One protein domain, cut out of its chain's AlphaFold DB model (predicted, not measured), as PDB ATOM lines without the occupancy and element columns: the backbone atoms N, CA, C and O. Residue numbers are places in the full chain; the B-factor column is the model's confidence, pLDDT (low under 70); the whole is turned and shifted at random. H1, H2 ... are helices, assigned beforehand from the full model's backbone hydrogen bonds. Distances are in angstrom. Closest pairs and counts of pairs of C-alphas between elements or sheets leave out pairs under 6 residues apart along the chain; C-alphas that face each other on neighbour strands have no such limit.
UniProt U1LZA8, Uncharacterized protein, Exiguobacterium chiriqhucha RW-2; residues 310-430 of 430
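Overview. This is residues 310 to 430 of the 430 residues of an uncharacterized protein of Exiguobacterium chiriqhucha RW-2 (UniProt U1LZA8). H3 runs through the core, with H4 and H5 packed along it as an up-and-down bundle; H6, with H1 beside it, and the long H2 cross H3. The printed part has 121 residues with six named helices: all helix. It is compact, 41 by 29 by 22 A, radius of gyration of the C-alphas 13.2 A.

Along the chain. H2, residues 324 to 342, is 26.9 A long. H1, 310 to 321, begins at C-alpha (-2.117, 113.840, 166.639). H3 is 349 to 365, H4 370 to 382, H5 387 to 401. H6, 406 to 419, ends at C-alpha (-20.402, 112.878, 179.211).

Arrangement. The hub H3 touches H1, H4, H5 and H6. H3 and H4 form a hairpin, closest C-alphas Ala 363 and Gln 370, 4.1 A. H2 touches H4 with residues 338 to 342 alone. H1, H2, H3 and H5 have every O i to N i+4 pair within hydrogen-bond range, H4 8 of 9, H6 8 of 10.

Size, cuts and confidence. The printed part has no cut; no link is long; residue 371 has pLDDT under 70.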
ATOM      1  N   ASP A 310      -1.297 112.659 166.920       73.81
ATOM      2  CA  ASP A 310      -2.117 113.840 166.639       73.81
ATOM      3  C   ASP A 310      -3.519 113.517 166.085       73.81
ATOM      4  O   ASP A 310      -4.423 114.324 166.313       73.81
ATOM      5  N   SER A 311      -3.741 112.408 165.362       77.50
ATOM      6  CA  SER A 311      -5.074 112.067 164.823       77.50
ATOM      7  C   SER A 311      -6.012 111.613 165.940       77.50
ATOM      8  O   SER A 311      -7.103 112.166 166.079       77.50
ATOM      9  N   ASP A 312      -5.542 110.722 166.812       87.56
ATOM     10  CA  ASP A 312      -6.270 110.288 168.009       87.56
ATOM     11  C   ASP A 312      -6.651 111.474 168.895       87.56
ATOM     12  O   ASP A 312      -7.796 111.617 169.330       87.56
ATOM     13  N   LEU A 313      -5.704 112.388 169.122       85.38
ATOM     14  CA  LEU A 313      -5.943 113.556 169.958       85.38
ATOM     15  C   LEU A 313      -6.947 114.529 169.318       85.38
ATOM     16  O   LEU A 313      -7.765 115.117 170.030       85.38
ATOM     17  N   ARG A 314      -6.927 114.694 167.988       85.50
ATOM     18  CA  ARG A 314      -7.918 115.503 167.257       85.50
ATOM     19  C   ARG A 314      -9.304 114.879 167.313       85.50
ATOM     20  O   ARG A 314     -10.243 115.586 167.673       85.50
ATOM     21  N   PHE A 315      -9.425 113.584 167.042       90.81
ATOM     22  CA  PHE A 315     -10.705 112.890 167.112       90.81
ATOM     23  C   PHE A 315     -11.289 112.929 168.527       90.81
ATOM     24  O   PHE A 315     -12.433 113.337 168.728       90.81
ATOM     25  N   MET A 316     -10.478 112.649 169.550       89.56
ATOM     26  CA  MET A 316     -10.920 112.757 170.941       89.56
ATOM     27  C   MET A 316     -11.333 114.178 171.328       89.56
ATOM     28  O   MET A 316     -12.243 114.353 172.142       89.56
ATOM     29  N   ASN A 317     -10.712 115.211 170.751       83.94
ATOM     30  CA  ASN A 317     -11.159 116.591 170.942       83.94
ATOM     31  C   ASN A 317     -12.515 116.861 170.283       83.94
ATOM     32  O   ASN A 317     -13.311 117.588 170.875       83.94
ATOM     33  N   VAL A 318     -12.807 116.257 169.126       86.56
ATOM     34  CA  VAL A 318     -14.138 116.306 168.500       86.56
ATOM     35  C   VAL A 318     -15.167 115.641 169.412       86.56
ATOM     36  O   VAL A 318     -16.111 116.302 169.842       86.56
ATOM     37  N   VAL A 319     -14.927 114.397 169.840       86.75
ATOM     38  CA  VAL A 319     -15.820 113.655 170.754       86.75
ATOM     39  C   VAL A 319     -16.079 114.432 172.049       86.75
ATOM     40  O   VAL A 319     -17.207 114.511 172.535       86.75
ATOM     41  N   ARG A 320     -15.044 115.057 172.622       85.75
ATOM     42  CA  ARG A 320     -15.169 115.894 173.829       85.75
ATOM     43  C   ARG A 320     -15.782 117.270 173.544       85.75
ATOM     44  O   ARG A 320     -16.216 117.928 174.493       85.75
ATOM     45  N   GLY A 321     -15.782 117.723 172.295       76.94
ATOM     46  CA  GLY A 321     -16.319 119.008 171.854       76.94
ATOM     47  C   GLY A 321     -17.842 119.014 171.748       76.94
ATOM     48  O   GLY A 321     -18.458 120.046 172.016       76.94
ATOM     49  N   TYR A 322     -18.457 117.865 171.450       76.50
ATOM     50  CA  TYR A 322     -19.908 117.758 171.336       76.50
ATOM     51  C   TYR A 322     -20.623 117.990 172.674       76.50
ATOM     52  O   TYR A 322     -20.372 117.343 173.699       76.50
ATOM     53  N   GLY A 323     -21.564 118.936 172.662       76.69
ATOM     54  CA  GLY A 323     -22.451 119.197 173.789       76.69
ATOM     55  C   GLY A 323     -23.517 118.099 173.933       76.69
ATOM     56  O   GLY A 323     -23.998 117.589 172.922       76.69
ATOM     57  N   PRO A 324     -23.969 117.757 175.159       81.25
ATOM     58  CA  PRO A 324     -24.961 116.701 175.359       81.25
ATOM     59  C   PRO A 324     -26.267 116.897 174.590       81.25
ATOM     60  O   PRO A 324     -26.803 115.920 174.084       81.25
ATOM     61  N   VAL A 325     -26.758 118.138 174.508       79.19
ATOM     62  CA  VAL A 325     -28.018 118.483 173.826       79.19
ATOM     63  C   VAL A 325     -27.868 118.425 172.308       79.19
ATOM     64  O   VAL A 325     -28.755 117.915 171.636       79.19
ATOM     65  N   GLN A 326     -26.746 118.923 171.784       78.62
ATOM     66  CA  GLN A 326     -26.480 118.929 170.349       78.62
ATOM     67  C   GLN A 326     -26.399 117.497 169.815       78.62
ATOM     68  O   GLN A 326     -27.170 117.133 168.937       78.62
ATOM     69  N   LEU A 327     -25.548 116.669 170.430       85.00
ATOM     70  CA  LEU A 327     -25.379 115.282 170.004       85.00
ATOM     71  C   LEU A 327     -26.670 114.469 170.167       85.00
ATOM     72  O   LEU A 327     -26.961 113.616 169.344       85.00
ATOM     73  N   ALA A 328     -27.471 114.738 171.207       86.25
ATOM     74  CA  ALA A 328     -28.772 114.085 171.356       86.25
ATOM     75  C   ALA A 328     -29.696 114.393 170.174       86.25
ATOM     76  O   ALA A 328     -30.264 113.475 169.599       86.25
ATOM     77  N   SER A 329     -29.794 115.665 169.779       79.38
ATOM     78  CA  SER A 329     -30.647 116.081 168.666       79.38
ATOM     79  C   SER A 329     -30.204 115.495 167.324       79.38
ATOM     80  O   SER A 329     -31.056 115.172 166.502       79.38
ATOM     81  N   GLU A 330     -28.896 115.391 167.086       81.31
ATOM     82  CA  GLU A 330     -28.349 114.797 165.858       81.31
ATOM     83  C   GLU A 330     -28.663 113.296 165.791       81.31
ATOM     84  O   GLU A 330     -29.152 112.804 164.774       81.31
ATOM     85  N   ILE A 331     -28.478 112.582 166.905       90.31
ATOM     86  CA  ILE A 331     -28.769 111.147 166.992       90.31
ATOM     87  C   ILE A 331     -30.278 110.863 166.947       90.31
ATOM     88  O   ILE A 331     -30.678 109.907 166.285       90.31
ATOM     89  N   ASP A 332     -31.118 111.690 167.580       86.25
ATOM     90  CA  ASP A 332     -32.580 111.585 167.490       86.25
ATOM     91  C   ASP A 332     -33.038 111.733 166.025       86.25
ATOM     92  O   ASP A 332     -33.816 110.915 165.534       86.25
ATOM     93  N   GLY A 333     -32.514 112.733 165.303       77.75
ATOM     94  CA  GLY A 333     -32.852 112.970 163.897       77.75
ATOM     95  C   GLY A 333     -32.424 111.827 162.974       77.75
ATOM     96  O   GLY A 333     -33.215 111.371 162.145       77.75
ATOM     97  N   LEU A 334     -31.198 111.319 163.149       86.81
ATOM     98  CA  LEU A 334     -30.702 110.164 162.399       86.81
ATOM     99  C   LEU A 334     -31.539 108.910 162.685       86.81
ATOM    100  O   LEU A 334     -31.950 108.216 161.755       86.81
ATOM    101  N   TYR A 335     -31.851 108.651 163.957       90.06
ATOM    102  CA  TYR A 335     -32.669 107.511 164.363       90.06
ATOM    103  C   TYR A 335     -34.078 107.579 163.768       90.06
ATOM    104  O   TYR A 335     -34.570 106.581 163.246       90.06
ATOM    105  N   GLU A 336     -34.742 108.735 163.844       89.50
ATOM    106  CA  GLU A 336     -36.093 108.911 163.304       89.50
ATOM    107  C   GLU A 336     -36.120 108.752 161.783       89.50
ATOM    108  O   GLU A 336     -37.000 108.060 161.270       89.50
ATOM    109  N   SER A 337     -35.132 109.312 161.080       79.88
ATOM    110  CA  SER A 337     -34.993 109.175 159.627       79.88
ATOM    111  C   SER A 337     -34.833 107.711 159.204       79.88
ATOM    112  O   SER A 337     -35.603 107.211 158.384       79.88
ATOM    113  N   LEU A 338     -33.890 106.986 159.816       79.88
ATOM    114  CA  LEU A 338     -33.623 105.586 159.471       79.88
ATOM    115  C   LEU A 338     -34.767 104.657 159.886       79.88
ATOM    116  O   LEU A 338     -35.144 103.768 159.123       79.88
ATOM    117  N   SER A 339     -35.381 104.903 161.045       89.06
ATOM    118  CA  SER A 339     -36.529 104.109 161.492       89.06
ATOM    119  C   SER A 339     -37.730 104.272 160.563       89.06
ATOM    120  O   SER A 339     -38.437 103.303 160.296       89.06
ATOM    121  N   GLN A 340     -37.963 105.486 160.050       85.44
ATOM    122  CA  GLN A 340     -39.018 105.746 159.068       85.44
ATOM    123  C   GLN A 340     -38.689 105.125 157.710       85.44
ATOM    124  O   GLN A 340     -39.552 104.468 157.130       85.44
ATOM    125  N   LYS A 341     -37.448 105.289 157.228       82.62
ATOM    126  CA  LYS A 341     -36.978 104.744 155.945       82.62
ATOM    127  C   LYS A 341     -37.149 103.225 155.875       82.62
ATOM    128  O   LYS A 341     -37.657 102.719 154.881       82.62
ATOM    129  N   HIS A 342     -36.768 102.511 156.935       86.81
ATOM    130  CA  HIS A 342     -36.792 101.044 156.965       86.81
ATOM    131  C   HIS A 342     -38.013 100.457 157.690       86.81
ATOM    132  O   HIS A 342     -38.136  99.239 157.799       86.81
ATOM    133  N   ASN A 343     -38.932 101.303 158.174       90.69
ATOM    134  CA  ASN A 343     -40.103 100.910 158.969       90.69
ATOM    135  C   ASN A 343     -39.749  99.954 160.133       90.69
ATOM    136  O   ASN A 343     -40.456  98.979 160.404       90.69
ATOM    137  N   HIS A 344     -38.627 100.225 160.803       90.44
ATOM    138  CA  HIS A 344     -38.058  99.377 161.846       90.44
ATOM    139  C   HIS A 344     -37.396 100.222 162.942       90.44
ATOM    140  O   HIS A 344     -36.576 101.092 162.661       90.44
ATOM    141  N   GLU A 345     -37.740  99.963 164.206       92.25
ATOM    142  CA  GLU A 345     -37.122 100.612 165.366       92.25
ATOM    143  C   GLU A 345     -35.985  99.741 165.916       92.25
ATOM    144  O   GLU A 345     -36.229  98.775 166.639       92.25
ATOM    145  N   ALA A 346     -34.741 100.091 165.584       91.88
ATOM    146  CA  ALA A 346     -33.575  99.338 166.031       91.88
ATOM    147  C   ALA A 346     -33.275  99.529 167.530       91.88
ATOM    148  O   ALA A 346     -33.358 100.630 168.081       91.88
ATOM    149  N   ALA A 347     -32.846  98.446 168.177       93.00
ATOM    150  CA  ALA A 347     -32.553  98.370 169.605       93.00
ATOM    151  C   ALA A 347     -31.233  97.617 169.822       93.00
ATOM    152  O   ALA A 347     -31.167  96.397 169.670       93.00
ATOM    153  N   LEU A 348     -30.156  98.340 170.149       91.75
ATOM    154  CA  LEU A 348     -28.807  97.773 170.260       91.75
ATOM    155  C   LEU A 348     -28.321  97.601 171.710       91.75
ATOM    156  O   LEU A 348     -27.202  97.131 171.966       91.75
ATOM    157  N   GLY A 349     -29.130  98.019 172.685       92.75
ATOM    158  CA  GLY A 349     -28.700  98.125 174.071       92.75
ATOM    159  C   GLY A 349     -27.601  99.179 174.283       92.75
ATOM    160  O   GLY A 349     -27.046  99.769 173.358       92.75
ATOM    161  N   MET A 350     -27.234  99.416 175.545       92.19
ATOM    162  CA  MET A 350     -26.302 100.500 175.903       92.19
ATOM    163  C   MET A 350     -24.940 100.426 175.195       92.19
ATOM    164  O   MET A 350     -24.376 101.463 174.861       92.19
ATOM    165  N   LYS A 351     -24.374  99.226 175.016       88.88
ATOM    166  CA  LYS A 351     -23.058  99.076 174.377       88.88
ATOM    167  C   LYS A 351     -23.125  99.377 172.884       88.88
ATOM    168  O   LYS A 351     -22.373 100.226 172.430       88.88
ATOM    169  N   GLY A 352     -24.058  98.760 172.157       91.44
ATOM    170  CA  GLY A 352     -24.187  99.013 170.726       91.44
ATOM    171  C   GLY A 352     -24.639 100.446 170.423       91.44
ATOM    172  O   GLY A 352     -24.160 101.037 169.465       91.44
ATOM    173  N   ALA A 353     -25.439 101.067 171.299       94.12
ATOM    174  CA  ALA A 353     -25.758 102.492 171.211       94.12
ATOM    175  C   ALA A 353     -24.518 103.396 171.322       94.12
ATOM    176  O   ALA A 353     -24.410 104.372 170.585       94.12
ATOM    177  N   LEU A 354     -23.578 103.088 172.225       93.94
ATOM    178  CA  LEU A 354     -22.314 103.827 172.322       93.94
ATOM    179  C   LEU A 354     -21.477 103.652 171.053       93.94
ATOM    180  O   LEU A 354     -20.984 104.650 170.536       93.94
ATOM    181  N   SER A 355     -21.370 102.425 170.537       93.94
ATOM    182  CA  SER A 355     -20.645 102.146 169.294       93.94
ATOM    183  C   SER A 355     -21.272 102.860 168.097       93.94
ATOM    184  O   SER A 355     -20.545 103.401 167.275       93.94
ATOM    185  N   LEU A 356     -22.605 102.925 168.012       94.88
ATOM    186  CA  LEU A 356     -23.304 103.594 166.912       94.88
ATOM    187  C   LEU A 356     -23.079 105.103 166.950       94.88
ATOM    188  O   LEU A 356     -22.755 105.704 165.935       94.88
ATOM    189  N   ILE A 357     -23.180 105.715 168.129       94.00
ATOM    190  CA  ILE A 357     -22.925 107.152 168.292       94.00
ATOM    191  C   ILE A 357     -21.451 107.472 168.021       94.00
ATOM    192  O   ILE A 357     -21.147 108.470 167.374       94.00
ATOM    193  N   ALA A 358     -20.530 106.622 168.481       94.31
ATOM    194  CA  ALA A 358     -19.112 106.755 168.170       94.31
ATOM    195  C   ALA A 358     -18.852 106.646 166.660       94.31
ATOM    196  O   ALA A 358     -18.048 107.407 166.133       94.31
ATOM    197  N   ALA A 359     -19.561 105.752 165.969       93.25
ATOM    198  CA  ALA A 359     -19.466 105.576 164.528       93.25
ATOM    199  C   ALA A 359     -19.983 106.813 163.775       93.25
ATOM    200  O   ALA A 359     -19.297 107.305 162.889       93.25
ATOM    201  N   VAL A 360     -21.116 107.396 164.181       89.44
ATOM    202  CA  VAL A 360     -21.605 108.669 163.608       89.44
ATOM    203  C   VAL A 360     -20.543 109.766 163.723       89.44
ATOM    204  O   VAL A 360     -20.196 110.398 162.732       89.44
ATOM    205  N   LEU A 361     -19.950 109.937 164.909       88.62
ATOM    206  CA  LEU A 361     -18.889 110.929 165.113       88.62
ATOM    207  C   LEU A 361     -17.628 110.635 164.291       88.62
ATOM    208  O   LEU A 361     -16.927 111.559 163.888       88.62
ATOM    209  N   LEU A 362     -17.321 109.357 164.071       89.56
ATOM    210  CA  LEU A 362     -16.202 108.928 163.241       89.56
ATOM    211  C   LEU A 362     -16.446 109.260 161.762       89.56
ATOM    212  O   LEU A 362     -15.542 109.759 161.101       89.56
ATOM    213  N   ALA A 363     -17.668 109.043 161.276       83.12
ATOM    214  CA  ALA A 363     -18.089 109.371 159.917       83.12
ATOM    215  C   ALA A 363     -18.089 110.884 159.641       83.12
ATOM    216  O   ALA A 363     -17.823 111.296 158.516       83.12
ATOM    217  N   ASP A 364     -18.360 111.707 160.657       79.81
ATOM    218  CA  ASP A 364     -18.259 113.173 160.572       79.81
ATOM    219  C   ASP A 364     -16.808 113.679 160.641       79.81
ATOM    220  O   ASP A 364     -16.505 114.791 160.208       79.81
ATOM    221  N   TYR A 365     -15.908 112.903 161.249       86.50
ATOM    222  CA  TYR A 365     -14.506 113.278 161.429       86.50
ATOM    223  C   TYR A 365     -13.633 112.912 160.224       86.50
ATOM    224  O   TYR A 365     -12.732 113.677 159.873       86.50
ATOM    225  N   ASP A 366     -13.863 111.737 159.636       81.00
ATOM    226  CA  ASP A 366     -13.029 111.165 158.583       81.00
ATOM    227  C   ASP A 366     -13.879 110.809 157.355       81.00
ATOM    228  O   ASP A 366     -14.453 109.721 157.249       81.00
ATOM    229  N   ASP A 367     -13.926 111.750 156.406       75.12
ATOM    230  CA  ASP A 367     -14.677 111.630 155.151       75.12
ATOM    231  C   ASP A 367     -14.284 110.378 154.344       75.12
ATOM    232  O   ASP A 367     -15.098 109.853 153.589       75.12
ATOM    233  N   SER A 368     -13.053 109.868 154.508       74.31
ATOM    234  CA  SER A 368     -12.565 108.708 153.748       74.31
ATOM    235  C   SER A 368     -13.233 107.389 154.143       74.31
ATOM    236  O   SER A 368     -13.248 106.445 153.355       74.31
ATOM    237  N   ILE A 369     -13.806 107.318 155.350       74.12
ATOM    238  CA  ILE A 369     -14.484 106.120 155.864       74.12
ATOM    239  C   ILE A 369     -15.985 106.319 156.082       74.12
ATOM    240  O   ILE A 369     -16.680 105.373 156.461       74.12
ATOM    241  N   GLN A 370     -16.488 107.530 155.831       75.62
ATOM    242  CA  GLN A 370     -17.875 107.923 156.055       75.62
ATOM    243  C   GLN A 370     -18.865 106.963 155.381       75.62
ATOM    244  O   GLN A 370     -19.816 106.526 156.027       75.62
ATOM    245  N   GLU A 371     -18.625 106.569 154.126       63.66
ATOM    246  CA  GLU A 371     -19.533 105.669 153.402       63.66
ATOM    247  C   GLU A 371     -19.640 104.281 154.050       63.66
ATOM    248  O   GLU A 371     -20.743 103.752 154.198       63.66
ATOM    249  N   PHE A 372     -18.522 103.715 154.518       71.31
ATOM    250  CA  PHE A 372     -18.505 102.393 155.150       71.31
ATOM    251  C   PHE A 372     -19.223 102.429 156.491       71.31
ATOM    252  O   PHE A 372     -19.970 101.514 156.834       71.31
ATOM    253  N   VAL A 373     -19.017 103.507 157.244       75.38
ATOM    254  CA  VAL A 373     -19.668 103.689 158.534       75.38
ATOM    255  C   VAL A 373     -21.174 103.893 158.367       75.38
ATOM    256  O   VAL A 373     -21.947 103.234 159.066       75.38
ATOM    257  N   ILE A 374     -21.603 104.741 157.425       79.44
ATOM    258  CA  ILE A 374     -23.027 104.958 157.132       79.44
ATOM    259  C   ILE A 374     -23.681 103.654 156.683       79.44
ATOM    260  O   ILE A 374     -24.734 103.314 157.215       79.44
ATOM    261  N   PHE A 375     -23.039 102.883 155.799       80.00
ATOM    262  CA  PHE A 375     -23.530 101.564 155.406       80.00
ATOM    263  C   PHE A 375     -23.774 100.671 156.629       80.00
ATOM    264  O   PHE A 375     -24.875 100.157 156.806       80.00
ATOM    265  N   GLY A 376     -22.789 100.539 157.524       78.50
ATOM    266  CA  GLY A 376     -22.943  99.732 158.738       78.50
ATOM    267  C   GLY A 376     -24.093 100.201 159.635       78.50
ATOM    268  O   GLY A 376     -24.794  99.376 160.220       78.50
ATOM    269  N   ILE A 377     -24.310 101.517 159.736       84.44
ATOM    270  CA  ILE A 377     -25.427 102.099 160.489       84.44
ATOM    271  C   ILE A 377     -26.762 101.785 159.806       84.44
ATOM    272  O   ILE A 377     -27.703 101.394 160.492       84.44
ATOM    273  N   GLU A 378     -26.868 101.910 158.483       80.94
ATOM    274  CA  GLU A 378     -28.093 101.572 157.749       80.94
ATOM    275  C   GLU A 378     -28.459 100.092 157.911       80.94
ATOM    276  O   GLU A 378     -29.620  99.779 158.177       80.94
ATOM    277  N   GLN A 379     -27.476  99.187 157.876       85.56
ATOM    278  CA  GLN A 379     -27.709  97.747 158.044       85.56
ATOM    279  C   GLN A 379     -28.283  97.370 159.422       85.56
ATOM    280  O   GLN A 379     -29.003  96.376 159.546       85.56
ATOM    281  N   VAL A 380     -28.057  98.184 160.460       92.25
ATOM    282  CA  VAL A 380     -28.733  98.021 161.760       92.25
ATOM    283  C   VAL A 380     -30.248  98.195 161.629       92.25
ATOM    284  O   VAL A 380     -31.005  97.471 162.275       92.25
ATOM    285  N   PHE A 381     -30.709  99.127 160.797       90.81
ATOM    286  CA  PHE A 381     -32.137  99.388 160.611       90.81
ATOM    287  C   PHE A 381     -32.747  98.500 159.527       90.81
ATOM    288  O   PHE A 381     -33.873  98.046 159.703       90.81
ATOM    289  N   GLU A 382     -32.011  98.212 158.454       83.44
ATOM    290  CA  GLU A 382     -32.483  97.410 157.324       83.44
ATOM    291  C   GLU A 382     -32.493  95.905 157.621       83.44
ATOM    292  O   GLU A 382     -33.506  95.237 157.423       83.44
ATOM    293  N   GLN A 383     -31.375  95.367 158.116       84.94
ATOM    294  CA  GLN A 383     -31.179  93.928 158.329       84.94
ATOM    295  C   GLN A 383     -31.225  93.520 159.802       84.94
ATOM    296  O   GLN A 383     -30.983  92.359 160.129       84.94
ATOM    297  N   ASN A 384     -31.533  94.459 160.700       89.62
ATOM    298  CA  ASN A 384     -31.563  94.224 162.141       89.62
ATOM    299  C   ASN A 384     -30.249  93.607 162.658       89.62
ATOM    300  O   ASN A 384     -30.256  92.628 163.409       89.62
ATOM    301  N   TRP A 385     -29.108  94.155 162.219       89.69
ATOM    302  CA  TRP A 385     -27.802  93.697 162.690       89.69
ATOM    303  C   TRP A 385     -27.718  93.739 164.214       89.69
ATOM    304  O   TRP A 385     -27.921  94.775 164.850       89.69
ATOM    305  N   GLU A 386     -27.357  92.597 164.799       90.62
ATOM    306  CA  GLU A 386     -27.146  92.498 166.233       90.62
ATOM    307  C   GLU A 386     -25.987  93.402 166.691       90.62
ATOM    308  O   GLU A 386     -25.034  93.633 165.936       90.62
ATOM    309  N   PRO A 387     -25.979  93.838 167.968       90.44
ATOM    310  CA  PRO A 387     -24.940  94.721 168.499       90.44
ATOM    311  C   PRO A 387     -23.514  94.236 168.245       90.44
ATOM    312  O   PRO A 387     -22.642  95.040 167.939       90.44
ATOM    313  N   LYS A 388     -23.277  92.922 168.348       89.81
ATOM    314  CA  LYS A 388     -21.952  92.332 168.116       89.81
ATOM    315  C   LYS A 388     -21.538  92.376 166.649       89.81
ATOM    316  O   LYS A 388     -20.364  92.588 166.372       89.81
ATOM    317  N   THR A 389     -22.483  92.167 165.735       89.81
ATOM    318  CA  THR A 389     -22.239  92.216 164.289       89.81
ATOM    319  C   THR A 389     -21.851  93.630 163.883       89.81
ATOM    320  O   THR A 389     -20.806  93.831 163.270       89.81
ATOM    321  N   PHE A 390     -22.633  94.616 164.325       89.62
ATOM    322  CA  PHE A 390     -22.338  96.024 164.087       89.62
ATOM    323  C   PHE A 390     -21.003  96.456 164.718       89.62
ATOM    324  O   PHE A 390     -20.172  97.073 164.056       89.62
ATOM    325  N   GLU A 391     -20.750  96.091 165.980       90.94
ATOM    326  CA  GLU A 391     -19.497  96.419 166.673       90.94
ATOM    327  C   GLU A 391     -18.279  95.789 165.984       90.94
ATOM    328  O   GLU A 391     -17.260  96.459 165.811       90.94
ATOM    329  N   GLY A 392     -18.383  94.532 165.543       87.00
ATOM    330  CA  GLY A 392     -17.328  93.855 164.790       87.00
ATOM    331  C   GLY A 392     -17.032  94.546 163.459       87.00
ATOM    332  O   GLY A 392     -15.866  94.794 163.151       87.00
ATOM    333  N   PHE A 393     -18.078  94.926 162.724       87.75
ATOM    334  CA  PHE A 393     -17.960  95.629 161.449       87.75
ATOM    335  C   PHE A 393     -17.277  96.999 161.596       87.75
ATOM    336  O   PHE A 393     -16.288  97.273 160.918       87.75
ATOM    337  N   ILE A 394     -17.730  97.840 162.535       89.94
ATOM    338  CA  ILE A 394     -17.108  99.155 162.763       89.94
ATOM    339  C   ILE A 394     -15.671  99.010 163.277       89.94
ATOM    340  O   ILE A 394     -14.791  99.761 162.864       89.94
ATOM    341  N   THR A 395     -15.395  98.024 164.134       88.81
ATOM    342  CA  THR A 395     -14.031  97.782 164.634       88.81
ATOM    343  C   THR A 395     -13.075  97.382 163.509       88.81
ATOM    344  O   THR A 395     -11.906  97.764 163.551       88.81
ATOM    345  N   ALA A 396     -13.546  96.638 162.502       82.06
ATOM    346  CA  ALA A 396     -12.756  96.334 161.310       82.06
ATOM    347  C   ALA A 396     -12.454  97.608 160.504       82.06
ATOM    348  O   ALA A 396     -11.300  97.859 160.174       82.06
ATOM    349  N   ILE A 397     -13.445  98.486 160.299       80.94
ATOM    350  CA  ILE A 397     -13.225  99.784 159.632       80.94
ATOM    351  C   ILE A 397     -12.180 100.619 160.377       80.94
ATOM    352  O   ILE A 397     -11.263 101.153 159.754       80.94
ATOM    353  N   VAL A 398     -12.286 100.713 161.705       84.62
ATOM    354  CA  VAL A 398     -11.312 101.452 162.520       84.62
ATOM    355  C   VAL A 398      -9.909 100.877 162.349       84.62
ATOM    356  O   VAL A 398      -8.962 101.626 162.149       84.62
ATOM    357  N   ARG A 399      -9.777  99.551 162.404       84.44
ATOM    358  CA  ARG A 399      -8.484  98.867 162.330       84.44
ATOM    359  C   ARG A 399      -7.818  99.000 160.967       84.44
ATOM    360  O   ARG A 399      -6.613  99.218 160.903       84.44
ATOM    361  N   ASP A 400      -8.603  98.827 159.913       78.12
ATOM    362  CA  ASP A 400      -8.068  98.552 158.584       78.12
ATOM    363  C   ASP A 400      -8.092  99.793 157.687       78.12
ATOM    364  O   ASP A 400      -7.384  99.838 156.681       78.12
ATOM    365  N   ARG A 401      -8.918 100.796 158.023       75.50
ATOM    366  CA  ARG A 401      -9.190 101.944 157.144       75.50
ATOM    367  C   ARG A 401      -9.121 103.304 157.830       75.50
ATOM    368  O   ARG A 401      -8.942 104.302 157.140       75.50
ATOM    369  N   SER A 402      -9.274 103.381 159.151       79.94
ATOM    370  CA  SER A 402      -9.323 104.669 159.840       79.94
ATOM    371  C   SER A 402      -7.943 105.229 160.181       79.94
ATOM    372  O   SER A 402      -6.979 104.507 160.420       79.94
ATOM    373  N   SER A 403      -7.873 106.557 160.263       80.75
ATOM    374  CA  SER A 403      -6.708 107.295 160.748       80.75
ATOM    375  C   SER A 403      -6.539 107.288 162.281       80.75
ATOM    376  O   SER A 403      -5.534 107.810 162.778       80.75
ATOM    377  N   ILE A 404      -7.499 106.732 163.036       87.25
ATOM    378  CA  ILE A 404      -7.451 106.616 164.505       87.25
ATOM    379  C   ILE A 404      -7.073 105.205 164.968       87.25
ATOM    380  O   ILE A 404      -7.358 104.212 164.304       87.25
ATOM    381  N   SER A 405      -6.459 105.104 166.145       88.06
ATOM    382  CA  SER A 405      -6.087 103.823 166.747       88.06
ATOM    383  C   SER A 405      -7.270 103.089 167.384       88.06
ATOM    384  O   SER A 405      -8.262 103.689 167.811       88.06
ATOM    385  N   ILE A 406      -7.134 101.767 167.533       89.25
ATOM    386  CA  ILE A 406      -8.088 100.948 168.297       89.25
ATOM    387  C   ILE A 406      -8.135 101.377 169.769       89.25
ATOM    388  O   ILE A 406      -9.217 101.431 170.348       89.25
ATOM    389  N   ASP A 407      -7.000 101.764 170.355       88.94
ATOM    390  CA  ASP A 407      -6.952 102.265 171.734       88.94
ATOM    391  C   ASP A 407      -7.793 103.549 171.889       88.94
ATOM    392  O   ASP A 407      -8.561 103.696 172.845       88.94
ATOM    393  N   CYS A 408      -7.701 104.462 170.916       90.75
ATOM    394  CA  CYS A 408      -8.531 105.663 170.850       90.75
ATOM    395  C   CYS A 408     -10.018 105.311 170.713       90.75
ATOM    396  O   CYS A 408     -10.854 105.831 171.455       90.75
ATOM    397  N   TRP A 409     -10.354 104.372 169.827       93.00
ATOM    398  CA  TRP A 409     -11.722 103.885 169.639       93.00
ATOM    399  C   TRP A 409     -12.335 103.298 170.921       93.00
ATOM    400  O   TRP A 409     -13.477 103.611 171.276       93.00
ATOM    401  N   GLU A 410     -11.571 102.513 171.679       89.50
ATOM    402  CA  GLU A 410     -12.009 101.999 172.979       89.50
ATOM    403  C   GLU A 410     -12.220 103.131 174.011       89.50
ATOM    404  O   GLU A 410     -13.180 103.102 174.797       89.50
ATOM    405  N   GLU A 411     -11.381 104.177 173.991       91.69
ATOM    406  CA  GLU A 411     -11.513 105.349 174.872       91.69
ATOM    407  C   GLU A 411     -12.773 106.186 174.570       91.69
ATOM    408  O   GLU A 411     -13.402 106.738 175.490       91.69
ATOM    409  N   VAL A 412     -13.199 106.252 173.304       92.31
ATOM    410  CA  VAL A 412     -14.394 106.997 172.867       92.31
ATOM    411  C   VAL A 412     -15.637 106.496 173.591       92.31
ATOM    412  O   VAL A 412     -16.386 107.291 174.165       92.31
ATOM    413  N   SER A 413     -15.820 105.176 173.658       87.69
ATOM    414  CA  SER A 413     -16.962 104.559 174.344       87.69
ATOM    415  C   SER A 413     -17.025 104.940 175.826       87.69
ATOM    416  O   SER A 413     -18.100 105.232 176.365       87.69
ATOM    417  N   MET A 414     -15.873 104.994 176.502       88.62
ATOM    418  CA  MET A 414     -15.801 105.447 177.894       88.62
ATOM    419  C   MET A 414     -16.138 106.936 178.025       88.62
ATOM    420  O   MET A 414     -16.896 107.320 178.922       88.62
ATOM    421  N   THR A 415     -15.625 107.764 177.118       90.19
ATOM    422  CA  THR A 415     -15.848 109.215 177.112       90.19
ATOM    423  C   THR A 415     -17.316 109.562 176.867       90.19
ATOM    424  O   THR A 415     -17.904 110.338 177.629       90.19
ATOM    425  N   LEU A 416     -17.939 108.936 175.864       89.88
ATOM    426  CA  LEU A 416     -19.358 109.100 175.557       89.88
ATOM    427  C   LEU A 416     -20.223 108.717 176.756       89.88
ATOM    428  O   LEU A 416     -21.097 109.481 177.170       89.88
ATOM    429  N   ARG A 417     -19.920 107.585 177.400       90.00
ATOM    430  CA  ARG A 417     -20.652 107.123 178.584       90.00
ATOM    431  C   ARG A 417     -20.583 108.102 179.758       90.00
ATOM    432  O   ARG A 417     -21.566 108.246 180.483       90.00
ATOM    433  N   GLN A 418     -19.439 108.752 179.967       88.00
ATOM    434  CA  GLN A 418     -19.247 109.704 181.065       88.00
ATOM    435  C   GLN A 418     -19.938 111.047 180.807       88.00
ATOM    436  O   GLN A 418     -20.481 111.644 181.738       88.00
ATOM    437  N   ARG A 419     -19.929 111.527 179.559       87.94
ATOM    438  CA  ARG A 419     -20.402 112.878 179.211       87.94
ATOM    439  C   ARG A 419     -21.858 112.923 178.747       87.94
ATOM    440  O   ARG A 419     -22.539 113.921 178.972       87.94
ATOM    441  N   HIS A 420     -22.360 111.838 178.163       86.00
ATOM    442  CA  HIS A 420     -23.671 111.780 177.514       86.00
ATOM    443  C   HIS A 420     -24.587 110.781 178.229       86.00
ATOM    444  O   HIS A 420     -24.999 109.755 177.696       86.00
ATOM    445  N   SER A 421     -24.943 111.099 179.479       89.25
ATOM    446  CA  SER A 421     -25.787 110.221 180.312       89.25
ATOM    447  C   SER A 421     -27.185 109.944 179.737       89.25
ATOM    448  O   SER A 421     -27.842 109.008 180.191       89.25
ATOM    449  N   TRP A 422     -27.640 110.728 178.755       92.00
ATOM    450  CA  TRP A 422     -28.914 110.536 178.058       92.00
ATOM    451  C   TRP A 422     -28.922 109.290 177.165       92.00
ATOM    452  O   TRP A 422     -29.994 108.717 176.960       92.00
ATOM    453  N   ILE A 423     -27.751 108.818 176.712       90.56
ATOM    454  CA  ILE A 423     -27.625 107.645 175.829       90.56
ATOM    455  C   ILE A 423     -28.331 106.440 176.450       90.56
ATOM    456  O   ILE A 423     -29.082 105.752 175.775       90.56
ATOM    457  N   ARG A 424     -28.217 106.252 177.772       89.94
ATOM    458  CA  ARG A 424     -28.847 105.134 178.505       89.94
ATOM    459  C   ARG A 424     -30.377 105.082 178.424       89.94
ATOM    460  O   ARG A 424     -30.965 104.081 178.809       89.94
ATOM    461  N   THR A 425     -31.016 106.185 178.047       90.25
ATOM    462  CA  THR A 425     -32.478 106.307 177.945       90.25
ATOM    463  C   THR A 425     -32.966 106.481 176.509       90.25
ATOM    464  O   THR A 425     -34.185 106.468 176.291       90.25
ATOM    465  N   HIS A 426     -32.041 106.640 175.558       92.88
ATOM    466  CA  HIS A 426     -32.325 106.806 174.137       92.88
ATOM    467  C   HIS A 426     -32.931 105.530 173.538       92.88
ATOM    468  O   HIS A 426     -32.672 104.436 174.037       92.88
ATOM    469  N   LYS A 427     -33.732 105.666 172.472       93.19
ATOM    470  CA  LYS A 427     -34.446 104.549 171.830       93.19
ATOM    471  C   LYS A 427     -33.488 103.441 171.373       93.19
ATOM    472  O   LYS A 427     -33.666 102.311 171.794       93.19
ATOM    473  N   ILE A 428     -32.398 103.802 170.688       91.88
ATOM    474  CA  ILE A 428     -31.348 102.863 170.233       91.88
ATOM    475  C   ILE A 428     -30.653 102.069 171.360       91.88
ATOM    476  O   ILE A 428     -30.011 101.060 171.094       91.88
ATOM    477  N   ALA A 429     -30.728 102.539 172.612       91.94
ATOM    478  CA  ALA A 429     -30.087 101.905 173.766       91.94
ATOM    479  C   ALA A 429     -31.041 101.040 174.601       91.94
ATOM    480  O   ALA A 429     -30.587 100.402 175.560       91.94
ATOM    481  N   ARG A 430     -32.339 101.085 174.289       83.75
ATOM    482  CA  ARG A 430     -33.339 100.150 174.815       83.75
ATOM    483  C   ARG A 430     -33.200  98.821 174.093       83.75
ATOM    484  O   ARG A 430     -33.601  97.820 174.726       83.75
TER     485      ARG A 430